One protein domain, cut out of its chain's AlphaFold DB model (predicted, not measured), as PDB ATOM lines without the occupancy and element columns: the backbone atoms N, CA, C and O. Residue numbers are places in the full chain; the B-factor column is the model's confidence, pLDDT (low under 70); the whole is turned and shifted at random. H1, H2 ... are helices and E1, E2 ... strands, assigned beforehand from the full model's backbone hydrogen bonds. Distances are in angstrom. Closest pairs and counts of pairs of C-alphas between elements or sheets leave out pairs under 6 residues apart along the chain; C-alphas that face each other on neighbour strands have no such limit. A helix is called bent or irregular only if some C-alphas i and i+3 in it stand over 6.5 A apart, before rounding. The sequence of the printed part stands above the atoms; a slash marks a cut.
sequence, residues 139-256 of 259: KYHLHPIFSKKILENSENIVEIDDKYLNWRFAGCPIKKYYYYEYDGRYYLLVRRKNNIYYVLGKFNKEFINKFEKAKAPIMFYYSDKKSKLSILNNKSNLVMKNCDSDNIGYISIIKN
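Overview. This is residues 139 to 256 of the 259 residues of the protein "GNAT family N-acetyltransferase" of Caloranaerobacter azorensis (UniProt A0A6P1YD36). A long, strongly twisted wall of six strands has H2 and H3 over its E2-E3-E4 end and H1 on the face opposite to H2. At the other end, edge strand E6 leads into residues 240 to 249, which stick out. The printed part has 118 residues with three named helices and six named strands, E1 H1 H2 E2 E3 E4 H3 E5 E6; the class is mixed, helices and strands. The mixed sheet runs E2 E3 E4 E5 E1 E6; the whole is compact, radius of gyration of the C-alphas 14.4 A, spans 41 by 33 by 27 A.

Arrangement. Start at the meander, each strand the antiparallel neighbour of the one before: E2, residues 177 to 182, E3, 185 to 193, and E4, 196 to 203; find N 180 and O 187 2.9 A apart, N 190 and O 198 2.9 A. E4, H3, residues 205 to 210, and E5, 218 to 223, make a strand-helix-strand unit, two parallel neighbour strands with a helix between; N 199 and O 220 are 2.8 A apart. E1, 139 to 144, is antiparallel to E5, N 143 to O 221 2.8 A, and to E6, 231 to 241, N 140 to O 236 2.8 A. H2, 162 to 170, lies over E4 at a height over the sheet of 9.4 A; their closest C-alphas, Asp 162 and Phe 203, are 7.3 A apart. H1, 149 to 153, is on the opposite face from H2. H3 is irregular, C-alphas 206 and 209 being 7.4 A apart; O i to N i+4 pairs are within hydrogen-bond range throughout H1, 4 of 5 in H2 and 0 of 2 in H3, where 2 of 3 O i to N i+3 pairs are.

Along the chain. Find C-alpha 139 at (92.404, 66.612, 22.532), where E1 begins. E3 spans 24.0 A; E6 spans 27.5 A to C-alpha 241 at (94.086, 50.877, 21.868), bending by 60 degrees at residue 234.

Size, cuts and confidence. The farthest C-alphas, Lys 215 and Asp 244, are 43.7 A apart. The printed part has no cut and no long link between named elements; pLDDT is under 70 at residues 229 to 230, 232 to 234 and 244 to 247.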
ATOM      1  N   LYS A 139      92.422  65.622  23.616       89.62
ATOM      2  CA  LYS A 139      92.404  66.612  22.532       89.62
ATOM      3  C   LYS A 139      93.336  67.748  22.921       89.62
ATOM      4  O   LYS A 139      92.984  68.568  23.759       89.62
ATOM      5  N   TYR A 140      94.504  67.809  22.304       90.50
ATOM      6  CA  TYR A 140      95.446  68.896  22.516       90.50
ATOM      7  C   TYR A 140      95.092  70.079  21.631       90.50
ATOM      8  O   TYR A 140      94.822  69.946  20.434       90.50
ATOM      9  N   HIS A 141      95.154  71.251  22.233       89.94
ATOM     10  CA  HIS A 141      94.915  72.544  21.638       89.94
ATOM     11  C   HIS A 141      96.199  73.359  21.707       89.94
ATOM     12  O   HIS A 141      96.864  73.374  22.740       89.94
ATOM     13  N   LEU A 142      96.551  74.033  20.614       91.44
ATOM     14  CA  LEU A 142      97.695  74.935  20.600       91.44
ATOM     15  C   LEU A 142      97.309  76.280  21.230       91.44
ATOM     16  O   LEU A 142      96.332  76.904  20.804       91.44
ATOM     17  N   HIS A 143      98.092  76.734  22.208       91.50
ATOM     18  CA  HIS A 143      97.898  78.004  22.907       91.50
ATOM     19  C   HIS A 143      99.139  78.890  22.800       91.50
ATOM     20  O   HIS A 143     100.254  78.393  22.970       91.50
ATOM     21  N   PRO A 144      98.976  80.197  22.552       93.25
ATOM     22  CA  PRO A 144     100.067  81.168  22.630       93.25
ATOM     23  C   PRO A 144     100.566  81.370  24.068       93.25
ATOM     24  O   PRO A 144      99.795  81.323  25.028       93.25
ATOM     25  N   ILE A 145     101.858  81.667  24.210       93.81
ATOM     26  CA  ILE A 145     102.487  82.053  25.478       93.81
ATOM     27  C   ILE A 145     102.661  83.573  25.490       93.81
ATOM     28  O   ILE A 145     103.667  84.103  25.027       93.81
ATOM     29  N   PHE A 146     101.662  84.281  26.021       89.62
ATOM     30  CA  PHE A 146     101.698  85.746  26.167       89.62
ATOM     31  C   PHE A 146     102.414  86.214  27.438       89.62
ATOM     32  O   PHE A 146     102.897  87.338  27.508       89.62
ATOM     33  N   SER A 147     102.481  85.346  28.448       91.44
ATOM     34  CA  SER A 147     103.210  85.579  29.690       91.44
ATOM     35  C   SER A 147     104.140  84.409  29.940       91.44
ATOM     36  O   SER A 147     103.717  83.253  29.901       91.44
ATOM     37  N   LYS A 148     105.405  84.705  30.238       91.31
ATOM     38  CA  LYS A 148     106.417  83.678  30.498       91.31
ATOM     39  C   LYS A 148     106.097  82.842  31.744       91.31
ATOM     40  O   LYS A 148     106.467  81.679  31.773       91.31
ATOM     41  N   LYS A 149     105.284  83.352  32.682       90.44
ATOM     42  CA  LYS A 149     104.759  82.580  33.830       90.44
ATOM     43  C   LYS A 149     103.973  81.324  33.418       90.44
ATOM     44  O   LYS A 149     103.856  80.390  34.204       90.44
ATOM     45  N   ILE A 150     103.432  81.276  32.195       91.75
ATOM     46  CA  ILE A 150     102.767  80.074  31.661       91.75
ATOM     47  C   ILE A 150     103.763  78.913  31.533       91.75
ATOM     48  O   ILE A 150     103.381  77.772  31.766       91.75
ATOM     49  N   LEU A 151     105.027  79.196  31.199       91.06
ATOM     50  CA  LEU A 151     106.075  78.178  31.086       91.06
ATOM     51  C   LEU A 151     106.273  77.417  32.403       91.06
ATOM     52  O   LEU A 151     106.507  76.211  32.410       91.06
ATOM     53  N   GLU A 152     106.136  78.124  33.520       88.00
ATOM     54  CA  GLU A 152     106.380  77.588  34.855       88.00
ATOM     55  C   GLU A 152     105.171  76.820  35.377       88.00
ATOM     56  O   GLU A 152     105.307  75.676  35.814       88.00
ATOM     57  N   ASN A 153     103.995  77.444  35.267       87.62
ATOM     58  CA  ASN A 153     102.766  77.017  35.936       87.62
ATOM     59  C   ASN A 153     101.920  76.032  35.117       87.62
ATOM     60  O   ASN A 153     100.919  75.523  35.615       87.62
ATOM     61  N   SER A 154     102.261  75.797  33.848       87.75
ATOM     62  CA  SER A 154     101.515  74.862  33.007       87.75
ATOM     63  C   SER A 154     101.889  73.415  33.321       87.75
ATOM     64  O   SER A 154     103.006  72.978  33.047       87.75
ATOM     65  N   GLU A 155     100.915  72.643  33.799       89.31
ATOM     66  CA  GLU A 155     101.019  71.189  34.012       89.31
ATOM     67  C   GLU A 155     101.279  70.418  32.705       89.31
ATOM     68  O   GLU A 155     101.803  69.308  32.725       89.31
ATOM     69  N   ASN A 156     100.933  70.998  31.549       90.38
ATOM     70  CA  ASN A 156     101.139  70.369  30.245       90.38
ATOM     71  C   ASN A 156     102.578  70.530  29.721       90.38
ATOM     72  O   ASN A 156     102.960  69.826  28.783       90.38
ATOM     73  N   ILE A 157     103.366  71.444  30.307       93.19
ATOM     74  CA  ILE A 157     104.798  71.617  30.028       93.19
ATOM     75  C   ILE A 157     105.569  70.797  31.067       93.19
ATOM     76  O   ILE A 157     106.000  71.295  32.111       93.19
ATOM     77  N   VAL A 158     105.682  69.506  30.767       93.44
ATOM     78  CA  VAL A 158     106.287  68.490  31.637       93.44
ATOM     79  C   VAL A 158     107.813  68.483  31.536       93.44
ATOM     80  O   VAL A 158     108.370  68.938  30.535       93.44
ATOM     81  N   GLU A 159     108.476  67.932  32.552       95.25
ATOM     82  CA  GLU A 159     109.892  67.559  32.474       95.25
ATOM     83  C   GLU A 159     110.079  66.412  31.472       95.25
ATOM     84  O   GLU A 159     109.300  65.454  31.446       95.25
ATOM     85  N   ILE A 160     111.098  66.525  30.625       95.44
ATOM     86  CA  ILE A 160     111.493  65.485  29.680       95.44
ATOM     87  C   ILE A 160     112.572  64.640  30.356       95.44
ATOM     88  O   ILE A 160     113.579  65.179  30.800       95.44
ATOM     89  N   ASP A 161     112.369  63.323  30.404       94.94
ATOM     90  CA  ASP A 161     113.392  62.380  30.866       94.94
ATOM     91  C   ASP A 161     114.703  62.557  30.083       94.94
ATOM     92  O   ASP A 161     114.684  62.642  28.854       94.94
ATOM     93  N   ASP A 162     115.838  62.579  30.781       97.06
ATOM     94  CA  ASP A 162     117.142  62.903  30.193       97.06
ATOM     95  C   ASP A 162     117.592  61.868  29.144       97.06
ATOM     96  O   ASP A 162     118.172  62.236  28.116       97.06
ATOM     97  N   LYS A 163     117.282  60.575  29.335       96.06
ATOM     98  CA  LYS A 163     117.597  59.541  28.331       96.06
ATOM     99  C   LYS A 163     116.752  59.745  27.077       96.06
ATOM    100  O   LYS A 163     117.286  59.720  25.966       96.06
ATOM    101  N   TYR A 164     115.454  59.998  27.250       96.50
ATOM    102  CA  TYR A 164     114.546  60.310  26.146       96.50
ATOM    103  C   TYR A 164     114.935  61.606  25.432       96.50
ATOM    104  O   TYR A 164     114.917  61.655  24.203       96.50
ATOM    105  N   LEU A 165     115.340  62.638  26.176       97.38
ATOM    106  CA  LEU A 165     115.818  63.906  25.639       97.38
ATOM    107  C   LEU A 165     117.039  63.703  24.741       97.38
ATOM    108  O   LEU A 165     117.064  64.183  23.602       97.38
ATOM    109  N   ASN A 166     118.032  62.979  25.260       97.62
ATOM    110  CA  ASN A 166     119.271  62.719  24.550       97.62
ATOM    111  C   ASN A 166     119.022  61.919  23.269       97.62
ATOM    112  O   ASN A 166     119.482  62.314  22.202       97.62
ATOM    113  N   TRP A 167     118.251  60.836  23.353       97.44
ATOM    114  CA  TRP A 167     117.934  60.009  22.192       97.44
ATOM    115  C   TRP A 167     117.047  60.746  21.185       97.44
ATOM    116  O   TRP A 167     117.450  60.968  20.045       97.44
ATOM    117  N   ARG A 168     115.841  61.167  21.583       96.69
ATOM    118  CA  ARG A 168     114.810  61.623  20.638       96.69
ATOM    119  C   ARG A 168     115.048  63.032  20.100       96.69
ATOM    120  O   ARG A 168     114.568  63.338  19.004       96.69
ATOM    121  N   PHE A 169     115.716  63.906  20.849       97.19
ATOM    122  CA  PHE A 169     115.858  65.314  20.469       97.19
ATOM    123  C   PHE A 169     117.307  65.698  20.186       97.19
ATOM    124  O   PHE A 169     117.575  66.218  19.105       97.19
ATOM    125  N   ALA A 170     118.243  65.425  21.098       97.19
ATOM    126  CA  ALA A 170     119.651  65.769  20.873       97.19
ATOM    127  C   ALA A 170     120.303  64.898  19.784       97.19
ATOM    128  O   ALA A 170     121.075  65.406  18.977       97.19
ATOM    129  N   GLY A 171     119.971  63.605  19.741       96.75
ATOM    130  CA  GLY A 171     120.480  62.642  18.763       96.75
ATOM    131  C   GLY A 171     119.738  62.625  17.426       96.75
ATOM    132  O   GLY A 171     120.052  61.799  16.580       96.75
ATOM    133  N   CYS A 172     118.744  63.497  17.217       96.75
ATOM    134  CA  CYS A 172     117.907  63.467  16.017       96.75
ATOM    135  C   CYS A 172     118.678  63.950  14.769       96.75
ATOM    136  O   CYS A 172     119.020  65.133  14.701       96.75
ATOM    137  N   PRO A 173     118.880  63.107  13.735       96.69
ATOM    138  CA  PRO A 173     119.682  63.486  12.568       96.69
ATOM    139  C   PRO A 173     118.914  64.356  11.559       96.69
ATOM    140  O   PRO A 173     119.509  65.032  10.727       96.69
ATOM    141  N   ILE A 174     117.579  64.364  11.635       94.94
ATOM    142  CA  ILE A 174     116.700  64.969  10.620       94.94
ATOM    143  C   ILE A 174     116.075  66.304  11.046       94.94
ATOM    144  O   ILE A 174     115.410  66.962  10.243       94.94
ATOM    145  N   LYS A 175     116.205  66.703  12.319       93.75
ATOM    146  CA  LYS A 175     115.551  67.911  12.840       93.75
ATOM    147  C   LYS A 175     116.392  68.594  13.905       93.75
ATOM    148  O   LYS A 175     116.892  67.959  14.822       93.75
ATOM    149  N   LYS A 176     116.463  69.924  13.812       95.44
ATOM    150  CA  LYS A 176     117.089  70.778  14.823       95.44
ATOM    151  C   LYS A 176     116.080  71.187  15.887       95.44
ATOM    152  O   LYS A 176     114.968  71.619  15.568       95.44
ATOM    153  N   TYR A 177     116.521  71.126  17.135       97.62
ATOM    154  CA  TYR A 177     115.784  71.627  18.286       97.62
ATOM    155  C   TYR A 177     116.523  72.803  18.911       97.62
ATOM    156  O   TYR A 177     117.733  72.979  18.755       97.62
ATOM    157  N   TYR A 178     115.748  73.634  19.585       98.31
ATOM    158  CA  TYR A 178     116.198  74.885  20.167       98.31
ATOM    159  C   TYR A 178     115.865  74.890  21.649       98.31
ATOM    160  O   TYR A 178     115.050  74.089  22.103       98.31
ATOM    161  N   TYR A 179     116.429  75.828  22.395       98.50
ATOM    162  CA  TYR A 179     116.000  76.062  23.763       98.50
ATOM    163  C   TYR A 179     115.652  77.521  24.030       98.50
ATOM    164  O   TYR A 179     116.123  78.445  23.359       98.50
ATOM    165  N   TYR A 180     114.822  77.712  25.046       97.81
ATOM    166  CA  TYR A 180     114.575  78.994  25.682       97.81
ATOM    167  C   TYR A 180     114.830  78.875  27.178       97.81
ATOM    168  O   TYR A 180     114.580  77.832  27.774       97.81
ATOM    169  N   GLU A 181     115.340  79.942  27.772       96.56
ATOM    170  CA  GLU A 181     115.666  80.006  29.190       96.56
ATOM    171  C   GLU A 181     114.817  81.104  29.833       96.56
ATOM    172  O   GLU A 181     114.707  82.214  29.300       96.56
ATOM    173  N   TYR A 182     114.178  80.766  30.948       96.19
ATOM    174  CA  TYR A 182     113.372  81.689  31.734       96.19
ATOM    175  C   TYR A 182     113.431  81.298  33.206       96.19
ATOM    176  O   TYR A 182     113.152  80.149  33.538       96.19
ATOM    177  N   ASP A 183     113.793  82.259  34.056       93.94
ATOM    178  CA  ASP A 183     113.896  82.098  35.513       93.94
ATOM    179  C   ASP A 183     114.753  80.889  35.936       93.94
ATOM    180  O   ASP A 183     114.353  80.045  36.732       93.94
ATOM    181  N   GLY A 184     115.926  80.735  35.305       94.25
ATOM    182  CA  GLY A 184     116.843  79.622  35.579       94.25
ATOM    183  C   GLY A 184     116.361  78.242  35.110       94.25
ATOM    184  O   GLY A 184     117.046  77.249  35.351       94.25
ATOM    185  N   ARG A 185     115.210  78.159  34.425       96.56
ATOM    186  CA  ARG A 185     114.664  76.929  33.828       96.56
ATOM    187  C   ARG A 185     114.859  76.909  32.316       96.56
ATOM    188  O   ARG A 185     114.841  77.953  31.660       96.56
ATOM    189  N   TYR A 186     114.981  75.706  31.758       97.75
ATOM    190  CA  TYR A 186     115.288  75.481  30.348       97.75
ATOM    191  C   TYR A 186     114.154  74.721  29.666       97.75
ATOM    192  O   TYR A 186     113.667  73.713  30.171       97.75
ATOM    193  N   TYR A 187     113.731  75.226  28.511       97.94
ATOM    194  CA  TYR A 187     112.569  74.743  27.775       97.94
ATOM    195  C   TYR A 187     112.980  74.324  26.372       97.94
ATOM    196  O   TYR A 187     113.536  75.134  25.626       97.94
ATOM    197  N   LEU A 188     112.691  73.079  26.009       98.19
ATOM    198  CA  LEU A 188     112.961  72.549  24.682       98.19
ATOM    199  C   LEU A 188     111.921  73.083  23.699       98.19
ATOM    200  O   LEU A 188     110.714  73.046  23.956       98.19
ATOM    201  N   LEU A 189     112.392  73.551  22.552       97.75
ATOM    202  CA  LEU A 189     111.593  74.155  21.505       97.75
ATOM    203  C   LEU A 189     111.787  73.430  20.175       97.75
ATOM    204  O   LEU A 189     112.902  73.078  19.789       97.75
ATOM    205  N   VAL A 190     110.709  73.336  19.402       96.12
ATOM    206  CA  VAL A 190     110.779  73.034  17.968       96.12
ATOM    207  C   VAL A 190     110.342  74.246  17.160       96.12
ATOM    208  O   VAL A 190     109.286  74.839  17.398       96.12
ATOM    209  N   ARG A 191     111.167  74.625  16.184       95.75
ATOM    210  CA  ARG A 191     110.866  75.724  15.266       95.75
ATOM    211  C   ARG A 191     109.820  75.275  14.250       95.75
ATOM    212  O   ARG A 191     109.935  74.195  13.679       95.75
ATOM    213  N   ARG A 192     108.809  76.108  13.996       92.19
ATOM    214  CA  ARG A 192     107.796  75.838  12.961       92.19
ATOM    215  C   ARG A 192     107.999  76.696  11.726       92.19
ATOM    216  O   ARG A 192     108.130  76.165  10.632       92.19
ATOM    217  N   LYS A 193     108.048  78.016  11.900       92.25
ATOM    218  CA  LYS A 193     108.300  78.976  10.817       92.25
ATOM    219  C   LYS A 193     108.838  80.274  11.401       92.25
ATOM    220  O   LYS A 193     108.274  80.772  12.371       92.25
ATOM    221  N   ASN A 194     109.878  80.850  10.803       92.94
ATOM    222  CA  ASN A 194     110.485  82.108  11.259       92.94
ATOM    223  C   ASN A 194     110.743  82.069  12.776       92.94
ATOM    224  O   ASN A 194     111.350  81.120  13.251       92.94
ATOM    225  N   ASN A 195     110.271  83.035  13.562       94.56
ATOM    226  CA  ASN A 195     110.473  83.032  15.014       94.56
ATOM    227  C   ASN A 195     109.338  82.349  15.792       94.56
ATOM    228  O   ASN A 195     109.199  82.589  16.982       94.56
ATOM    229  N   ILE A 196     108.515  81.514  15.146       96.06
ATOM    230  CA  ILE A 196     107.439  80.757  15.797       96.06
ATOM    231  C   ILE A 196     107.962  79.395  16.258       96.06
ATOM    232  O   ILE A 196     108.429  78.589  15.443       96.06
ATOM    233  N   TYR A 197     107.816  79.130  17.555       96.75
ATOM    234  CA  TYR A 197     108.285  77.920  18.223       96.75
ATOM    235  C   TYR A 197     107.170  77.255  19.021       96.75
ATOM    236  O   TYR A 197     106.334  77.933  19.621       96.75
ATOM    237  N   TYR A 198     107.183  75.925  19.061       95.81
ATOM    238  CA  TYR A 198     106.368  75.162  20.003       95.81
ATOM    239  C   TYR A 198     107.248  74.690  21.156       95.81
ATOM    240  O   TYR A 198     108.302  74.101  20.917       95.81
ATOM    241  N   VAL A 199     106.803  74.943  22.383       97.00
ATOM    242  CA  VAL A 199     107.402  74.438  23.617       97.00
ATOM    243  C   VAL A 199     107.014  72.976  23.774       97.00
ATOM    244  O   VAL A 199     105.830  72.638  23.731       97.00
ATOM    245  N   LEU A 200     108.022  72.123  23.925       95.88
ATOM    246  CA  LEU A 200     107.864  70.677  24.042       95.88
ATOM    247  C   LEU A 200     107.841  70.236  25.505       95.88
ATOM    248  O   LEU A 200     106.981  69.458  25.901       95.88
ATOM    249  N   GLY A 201     108.740  70.780  26.317       96.44
ATOM    250  CA  GLY A 201     108.853  70.447  27.729       96.44
ATOM    251  C   GLY A 201     110.029  71.157  28.381       96.44
ATOM    252  O   GLY A 201     110.748  71.916  27.723       96.44
ATOM    253  N   LYS A 202     110.194  70.918  29.675       97.25
ATOM    254  CA  LYS A 202     111.345  71.345  30.473       97.25
ATOM    255  C   LYS A 202     112.453  70.300  30.361       97.25
ATOM    256  O   LYS A 202     112.168  69.132  30.096       97.25
ATOM    257  N   PHE A 203     113.705  70.725  30.479       97.81
ATOM    258  CA  PHE A 203     114.838  69.810  30.411       97.81
ATOM    259  C   PHE A 203     116.002  70.251  31.302       97.81
ATOM    260  O   PHE A 203     116.122  71.427  31.659       97.81
ATOM    261  N   ASN A 204     116.879  69.303  31.631       96.88
ATOM    262  CA  ASN A 204     118.056  69.543  32.454       96.88
ATOM    263  C   ASN A 204     119.092  70.427  31.728       96.88
ATOM    264  O   ASN A 204     119.464  70.182  30.577       96.88
ATOM    265  N   LYS A 205     119.611  71.445  32.427       97.06
ATOM    266  CA  LYS A 205     120.595  72.409  31.906       97.06
ATOM    267  C   LYS A 205     121.855  71.767  31.318       97.06
ATOM    268  O   LYS A 205     122.498  72.376  30.469       97.06
ATOM    269  N   GLU A 206     122.211  70.556  31.741       97.38
ATOM    270  CA  GLU A 206     123.382  69.818  31.246       97.38
ATOM    271  C   GLU A 206     123.334  69.566  29.729       97.38
ATOM    272  O   GLU A 206     124.371  69.492  29.071       97.38
ATOM    273  N   PHE A 207     122.135  69.536  29.138       97.50
ATOM    274  CA  PHE A 207     121.941  69.323  27.702       97.50
ATOM    275  C   PHE A 207     121.938  70.610  26.873       97.50
ATOM    276  O   PHE A 207     121.764  70.549  25.657       97.50
ATOM    277  N   ILE A 208     122.150  71.784  27.478       96.62
ATOM    278  CA  ILE A 208     122.065  73.075  26.774       96.62
ATOM    279  C   ILE A 208     122.989  73.143  25.549       96.62
ATOM    280  O   ILE A 208     122.607  73.682  24.515       96.62
ATOM    281  N   ASN A 209     124.165  72.513  25.625       97.25
ATOM    282  CA  ASN A 209     125.162  72.492  24.551       97.25
ATOM    283  C   ASN A 209     124.738  71.637  23.342       97.25
ATOM    284  O   ASN A 209     125.412  71.651  22.315       97.25
ATOM    285  N   LYS A 210     123.641  70.878  23.455       97.50
ATOM    286  CA  LYS A 210     123.066  70.076  22.367       97.50
ATOM    287  C   LYS A 210     122.025  70.843  21.547       97.50
ATOM    288  O   LYS A 210     121.615  70.358  20.497       97.50
ATOM    289  N   PHE A 211     121.593  72.020  22.004       97.88
ATOM    290  CA  PHE A 211     120.499  72.778  21.397       97.88
ATOM    291  C   PHE A 211     120.890  74.236  21.144       97.88
ATOM    292  O   PHE A 211     121.646  74.846  21.894       97.88
ATOM    293  N   GLU A 212     120.332  74.842  20.097       96.94
ATOM    294  CA  GLU A 212     120.588  76.253  19.788       96.94
ATOM    295  C   GLU A 212     119.654  77.174  20.597       96.94
ATOM    296  O   GLU A 212     118.448  76.930  20.685       96.94
ATOM    297  N   LYS A 213     120.166  78.274  21.172       97.88
ATOM    298  CA  LYS A 213     119.317  79.246  21.887       97.88
ATOM    299  C   LYS A 213     118.412  79.981  20.897       97.88
ATOM    300  O   LYS A 213     118.895  80.627  19.967       97.88
ATOM    301  N   ALA A 214     117.100  79.947  21.114       97.44
ATOM    302  CA  ALA A 214     116.155  80.680  20.279       97.44
ATOM    303  C   ALA A 214     116.262  82.200  20.509       97.44
ATOM    304  O   ALA A 214     116.243  82.679  21.645       97.44
ATOM    305  N   LYS A 215     116.325  82.975  19.420       94.31
ATOM    306  CA  LYS A 215     116.405  84.445  19.454       94.31
ATOM    307  C   LYS A 215     115.009  85.051  19.296       94.31
ATOM    308  O   LYS A 215     114.388  84.881  18.253       94.31
ATOM    309  N   ALA A 216     114.531  85.751  20.328       93.31
ATOM    310  CA  ALA A 216     113.210  86.398  20.373       93.31
ATOM    311  C   ALA A 216     112.038  85.489  19.912       93.31
ATOM    312  O   ALA A 216     111.345  85.815  18.944       93.31
ATOM    313  N   PRO A 217     111.816  84.330  20.568       96.31
ATOM    314  CA  PRO A 217     110.816  83.369  20.121       96.31
ATOM    315  C   PRO A 217     109.382  83.833  20.418       96.31
ATOM    316  O   PRO A 217     109.053  84.220  21.539       96.31
ATOM    317  N   ILE A 218     108.503  83.696  19.427       96.56
ATOM    318  CA  ILE A 218     107.048  83.684  19.597       96.56
ATOM    319  C   ILE A 218     106.658  82.241  19.915       96.56
ATOM    320  O   ILE A 218     106.758  81.357  19.060       96.56
ATOM    321  N   MET A 219     106.258  81.988  21.158       96.38
ATOM    322  CA  MET A 219     106.100  80.629  21.670       96.38
ATOM    323  C   MET A 219     104.639  80.214  21.795       96.38
ATOM    324  O   MET A 219     103.772  81.000  22.181       96.38
ATOM    325  N   PHE A 220     104.398  78.938  21.522       94.94
ATOM    326  CA  PHE A 220     103.126  78.259  21.721       94.94
ATOM    327  C   PHE A 220     103.364  76.945  22.457       94.94
ATOM    328  O   PHE A 220     104.452  76.388  22.381       94.94
ATOM    329  N   TYR A 221     102.353  76.411  23.126       93.62
ATOM    330  CA  TYR A 221     102.405  75.077  23.723       93.62
ATOM    331  C   TYR A 221     101.085  74.350  23.501       93.62
ATOM    332  O   TYR A 221     100.049  74.975  23.257       93.62
ATOM    333  N   TYR A 222     101.125  73.025  23.564       91.94
ATOM    334  CA  TYR A 222      99.915  72.217  23.537       91.94
ATOM    335  C   TYR A 222      99.384  72.003  24.953       91.94
ATOM    336  O   TYR A 222     100.143  71.698  25.869       91.94
ATOM    337  N   SER A 223      98.070  72.125  25.108       89.62
ATOM    338  CA  SER A 223      97.344  71.793  26.333       89.62
ATOM    339  C   SER A 223      96.086  71.014  25.984       89.62
ATOM    340  O   SER A 223      95.440  71.292  24.976       89.62
ATOM    341  N   ASP A 224      95.719  70.056  26.824       86.44
ATOM    342  CA  ASP A 224      94.437  69.356  26.760       86.44
ATOM    343  C   ASP A 224      93.253  70.219  27.243       86.44
ATOM    344  O   ASP A 224      92.090  69.876  27.016       86.44
ATOM    345  N   LYS A 225      93.524  71.388  27.838       85.38
ATOM    346  CA  LYS A 225      92.511  72.374  28.225       85.38
ATOM    347  C   LYS A 225      92.128  73.229  27.012       85.38
ATOM    348  O   LYS A 225      92.972  73.833  26.345       85.38
ATOM    349  N   LYS A 226      90.828  73.332  26.722       81.56
ATOM    350  CA  LYS A 226      90.298  74.238  25.689       81.56
ATOM    351  C   LYS A 226      90.130  75.647  26.272       81.56
ATOM    352  O   LYS A 226      89.547  75.804  27.337       81.56
ATOM    353  N   SER A 227      90.582  76.678  25.558       76.38
ATOM    354  CA  SER A 227      90.425  78.088  25.962       76.38
ATOM    355  C   SER A 227      89.910  78.947  24.801       76.38
ATOM    356  O   SER A 227      90.001  78.537  23.641       76.38
ATOM    357  N   LYS A 228      89.410  80.162  25.079       73.06
ATOM    358  CA  LYS A 228      89.053  81.141  24.026       73.06
ATOM    359  C   LYS A 228      90.248  81.520  23.136       73.06
ATOM    360  O   LYS A 228      90.047  81.931  22.003       73.06
ATOM    361  N   LEU A 229      91.470  81.361  23.648       68.94
ATOM    362  CA  LEU A 229      92.729  81.658  22.959       68.94
ATOM    363  C   LEU A 229      93.293  80.450  22.196       68.94
ATOM    364  O   LEU A 229      94.309  80.578  21.515       68.94
ATOM    365  N   SER A 230      92.663  79.276  22.314       68.12
ATOM    366  CA  SER A 230      93.095  78.091  21.578       68.12
ATOM    367  C   SER A 230      92.953  78.307  20.073       68.12
ATOM    368  O   SER A 230      91.900  78.717  19.579       68.12
ATOM    369  N   ILE A 231      94.006  77.988  19.320       71.19
ATOM    370  CA  ILE A 231      93.970  78.073  17.860       71.19
ATOM    371  C   ILE A 231      93.110  76.914  17.348       71.19
ATOM    372  O   ILE A 231      93.536  75.759  17.313       71.19
ATOM    373  N   LEU A 232      91.872  77.230  16.958       57.19
ATOM    374  CA  LEU A 232      90.816  76.264  16.624       57.19
ATOM    375  C   LEU A 232      91.211  75.235  15.553       57.19
ATOM    376  O   LEU A 232      90.725  74.100  15.609       57.19
ATOM    377  N   ASN A 233      92.101  75.614  14.632       59.34
ATOM    378  CA  ASN A 233      92.510  74.790  13.493       59.34
ATOM    379  C   ASN A 233      93.763  73.939  13.753       59.34
ATOM    380  O   ASN A 233      94.074  73.084  12.929       59.34
ATOM    381  N   ASN A 234      94.459  74.119  14.884       64.38
ATOM    382  CA  ASN A 234      95.673  73.363  15.212       64.38
ATOM    383  C   ASN A 234      95.436  72.495  16.455       64.38
ATOM    384  O   ASN A 234      95.725  72.882  17.591       64.38
ATOM    385  N   LYS A 235      94.829  71.328  16.218       77.56
ATOM    386  CA  LYS A 235      94.503  70.328  17.238       77.56
ATOM    387  C   LYS A 235      95.279  69.049  16.976       77.56
ATOM    388  O   LYS A 235      95.433  68.652  15.824       77.56
ATOM    389  N   SER A 236      95.687  68.383  18.045       84.25
ATOM    390  CA  SER A 236      96.210  67.022  17.978       84.25
ATOM    391  C   SER A 236      95.310  66.121  18.810       84.25
ATOM    392  O   SER A 236      95.020  66.433  19.960       84.25
ATOM    393  N   ASN A 237      94.807  65.041  18.224       90.19
ATOM    394  CA  ASN A 237      93.996  64.066  18.944       90.19
ATOM    395  C   ASN A 237      94.899  62.906  19.333       90.19
ATOM    396  O   ASN A 237      95.545  62.359  18.452       90.19
ATOM    397  N   LEU A 238      94.903  62.499  20.596       91.88
ATOM    398  CA  LEU A 238      95.540  61.256  21.017       91.88
ATOM    399  C   LEU A 238      94.493  60.156  21.094       91.88
ATOM    400  O   LEU A 238      93.552  60.227  21.889       91.88
ATOM    401  N   VAL A 239      94.675  59.135  20.265       92.19
ATOM    402  CA  VAL A 239      93.863  57.915  20.267       92.19
ATOM    403  C   VAL A 239      94.689  56.750  20.786       92.19
ATOM    404  O   VAL A 239      95.890  56.694  20.530       92.19
ATOM    405  N   MET A 240      94.051  55.826  21.501       92.56
ATOM    406  CA  MET A 240      94.710  54.667  22.101       92.56
ATOM    407  C   MET A 240      93.902  53.379  21.905       92.56
ATOM    408  O   MET A 240      92.671  53.403  21.849       92.56
ATOM    409  N   LYS A 241      94.601  52.249  21.841       89.62
ATOM    410  CA  LYS A 241      94.086  50.877  21.868       89.62
ATOM    411  C   LYS A 241      94.840  50.096  22.955       89.62
ATOM    412  O   LYS A 241      95.937  50.501  23.336       89.62
ATOM    413  N   ASN A 242      94.235  49.016  23.455       87.19
ATOM    414  CA  ASN A 242      94.757  48.195  24.559       87.19
ATOM    415  C   ASN A 242      94.989  49.029  25.834       87.19
ATOM    416  O   ASN A 242      95.961  48.868  26.558       87.19
ATOM    417  N   CYS A 243      94.095  49.993  26.074       77.38
ATOM    418  CA  CYS A 243      94.152  50.911  27.203       77.38
ATOM    419  C   CYS A 243      92.756  51.023  27.819       77.38
ATOM    420  O   CYS A 243      91.907  51.792  27.349       77.38
ATOM    421  N   ASP A 244      92.533  50.244  28.876       64.94
ATOM    422  CA  ASP A 244      91.268  50.232  29.613       64.94
ATOM    423  C   ASP A 244      91.327  50.989  30.944       64.94
ATOM    424  O   ASP A 244      90.285  51.240  31.540       64.94
ATOM    425  N   SER A 245      92.507  51.443  31.380       56.09
ATOM    426  CA  SER A 245      92.650  52.196  32.626       56.09
ATOM    427  C   SER A 245      92.663  53.712  32.403       56.09
ATOM    428  O   SER A 245      93.364  54.242  31.538       56.09
ATOM    429  N   ASP A 246      91.921  54.436  33.243       59.28
ATOM    430  CA  ASP A 246      92.022  55.897  33.375       59.28
ATOM    431  C   ASP A 246      93.323  56.327  34.097       59.28
ATOM    432  O   ASP A 246      93.688  57.501  34.117       59.28
ATOM    433  N   ASN A 247      94.096  55.362  34.610       61.75
ATOM    434  CA  ASN A 247      95.327  55.577  35.383       61.75
ATOM    435  C   ASN A 247      96.582  55.869  34.533       61.75
ATOM    436  O   ASN A 247      97.684  56.027  35.068       61.75
ATOM    437  N   ILE A 248      96.454  55.976  33.207       71.06
ATOM    438  CA  ILE A 248      97.587  56.353  32.349       71.06
ATOM    439  C   ILE A 248      97.978  57.822  32.546       71.06
ATOM    440  O   ILE A 248      99.133  58.171  32.328       71.06
ATOM    441  N   GLY A 249      97.098  58.668  33.085       76.06
ATOM    442  CA  GLY A 249      97.401  60.083  33.305       76.06
ATOM    443  C   GLY A 249      97.748  60.824  32.007       76.06
ATOM    444  O   GLY A 249      97.547  60.321  30.899       76.06
ATOM    445  N   TYR A 250      98.265  62.045  32.146       81.88
ATOM    446  CA  TYR A 250      98.579  62.902  31.006       81.88
ATOM    447  C   TYR A 250      99.741  62.339  30.180       81.88
ATOM    448  O   TYR A 250     100.853  62.171  30.678       81.88
ATOM    449  N   ILE A 251      99.497  62.108  28.891       84.81
ATOM    450  CA  ILE A 251     100.549  61.797  27.923       84.81
ATOM    451  C   ILE A 251     100.957  63.106  27.264       84.81
ATOM    452  O   ILE A 251     100.124  63.826  26.719       84.81
ATOM    453  N   SER A 252     102.236  63.451  27.314       85.62
ATOM    454  CA  SER A 252     102.689  64.690  26.696       85.62
ATOM    455  C   SER A 252     102.780  64.561  25.177       85.62
ATOM    456  O   SER A 252     103.184  63.530  24.633       85.62
ATOM    457  N   ILE A 253     102.474  65.666  24.494       86.81
ATOM    458  CA  ILE A 253     102.556  65.796  23.039       86.81
ATOM    459  C   ILE A 253     103.964  65.479  22.514       86.81
ATOM    460  O   ILE A 253     104.085  65.079  21.366       86.81
ATOM    461  N   ILE A 254     105.012  65.575  23.352       90.62
ATOM    462  CA  ILE A 254     106.400  65.201  23.009       90.62
ATOM    463  C   ILE A 254     106.526  63.776  22.482       90.62
ATOM    464  O   ILE A 254     107.472  63.476  21.764       90.62
ATOM    465  N   LYS A 255     105.581  62.903  22.847       92.44
ATOM    466  CA  LYS A 255     105.564  61.524  22.379       92.44
ATOM    467  C   LYS A 255     105.127  61.420  20.922       92.44
ATOM    468  O   LYS A 255     105.361  60.385  20.330       92.44
ATOM    469  N   ASN A 256     104.542  62.449  20.316       89.69
ATOM    470  CA  ASN A 256     104.154  62.429  18.909       89.69
ATOM    471  C   ASN A 256     105.382  62.372  17.989       89.69
ATOM    472  O   ASN A 256     106.192  63.297  17.962       89.69
TER     473      ASN A 256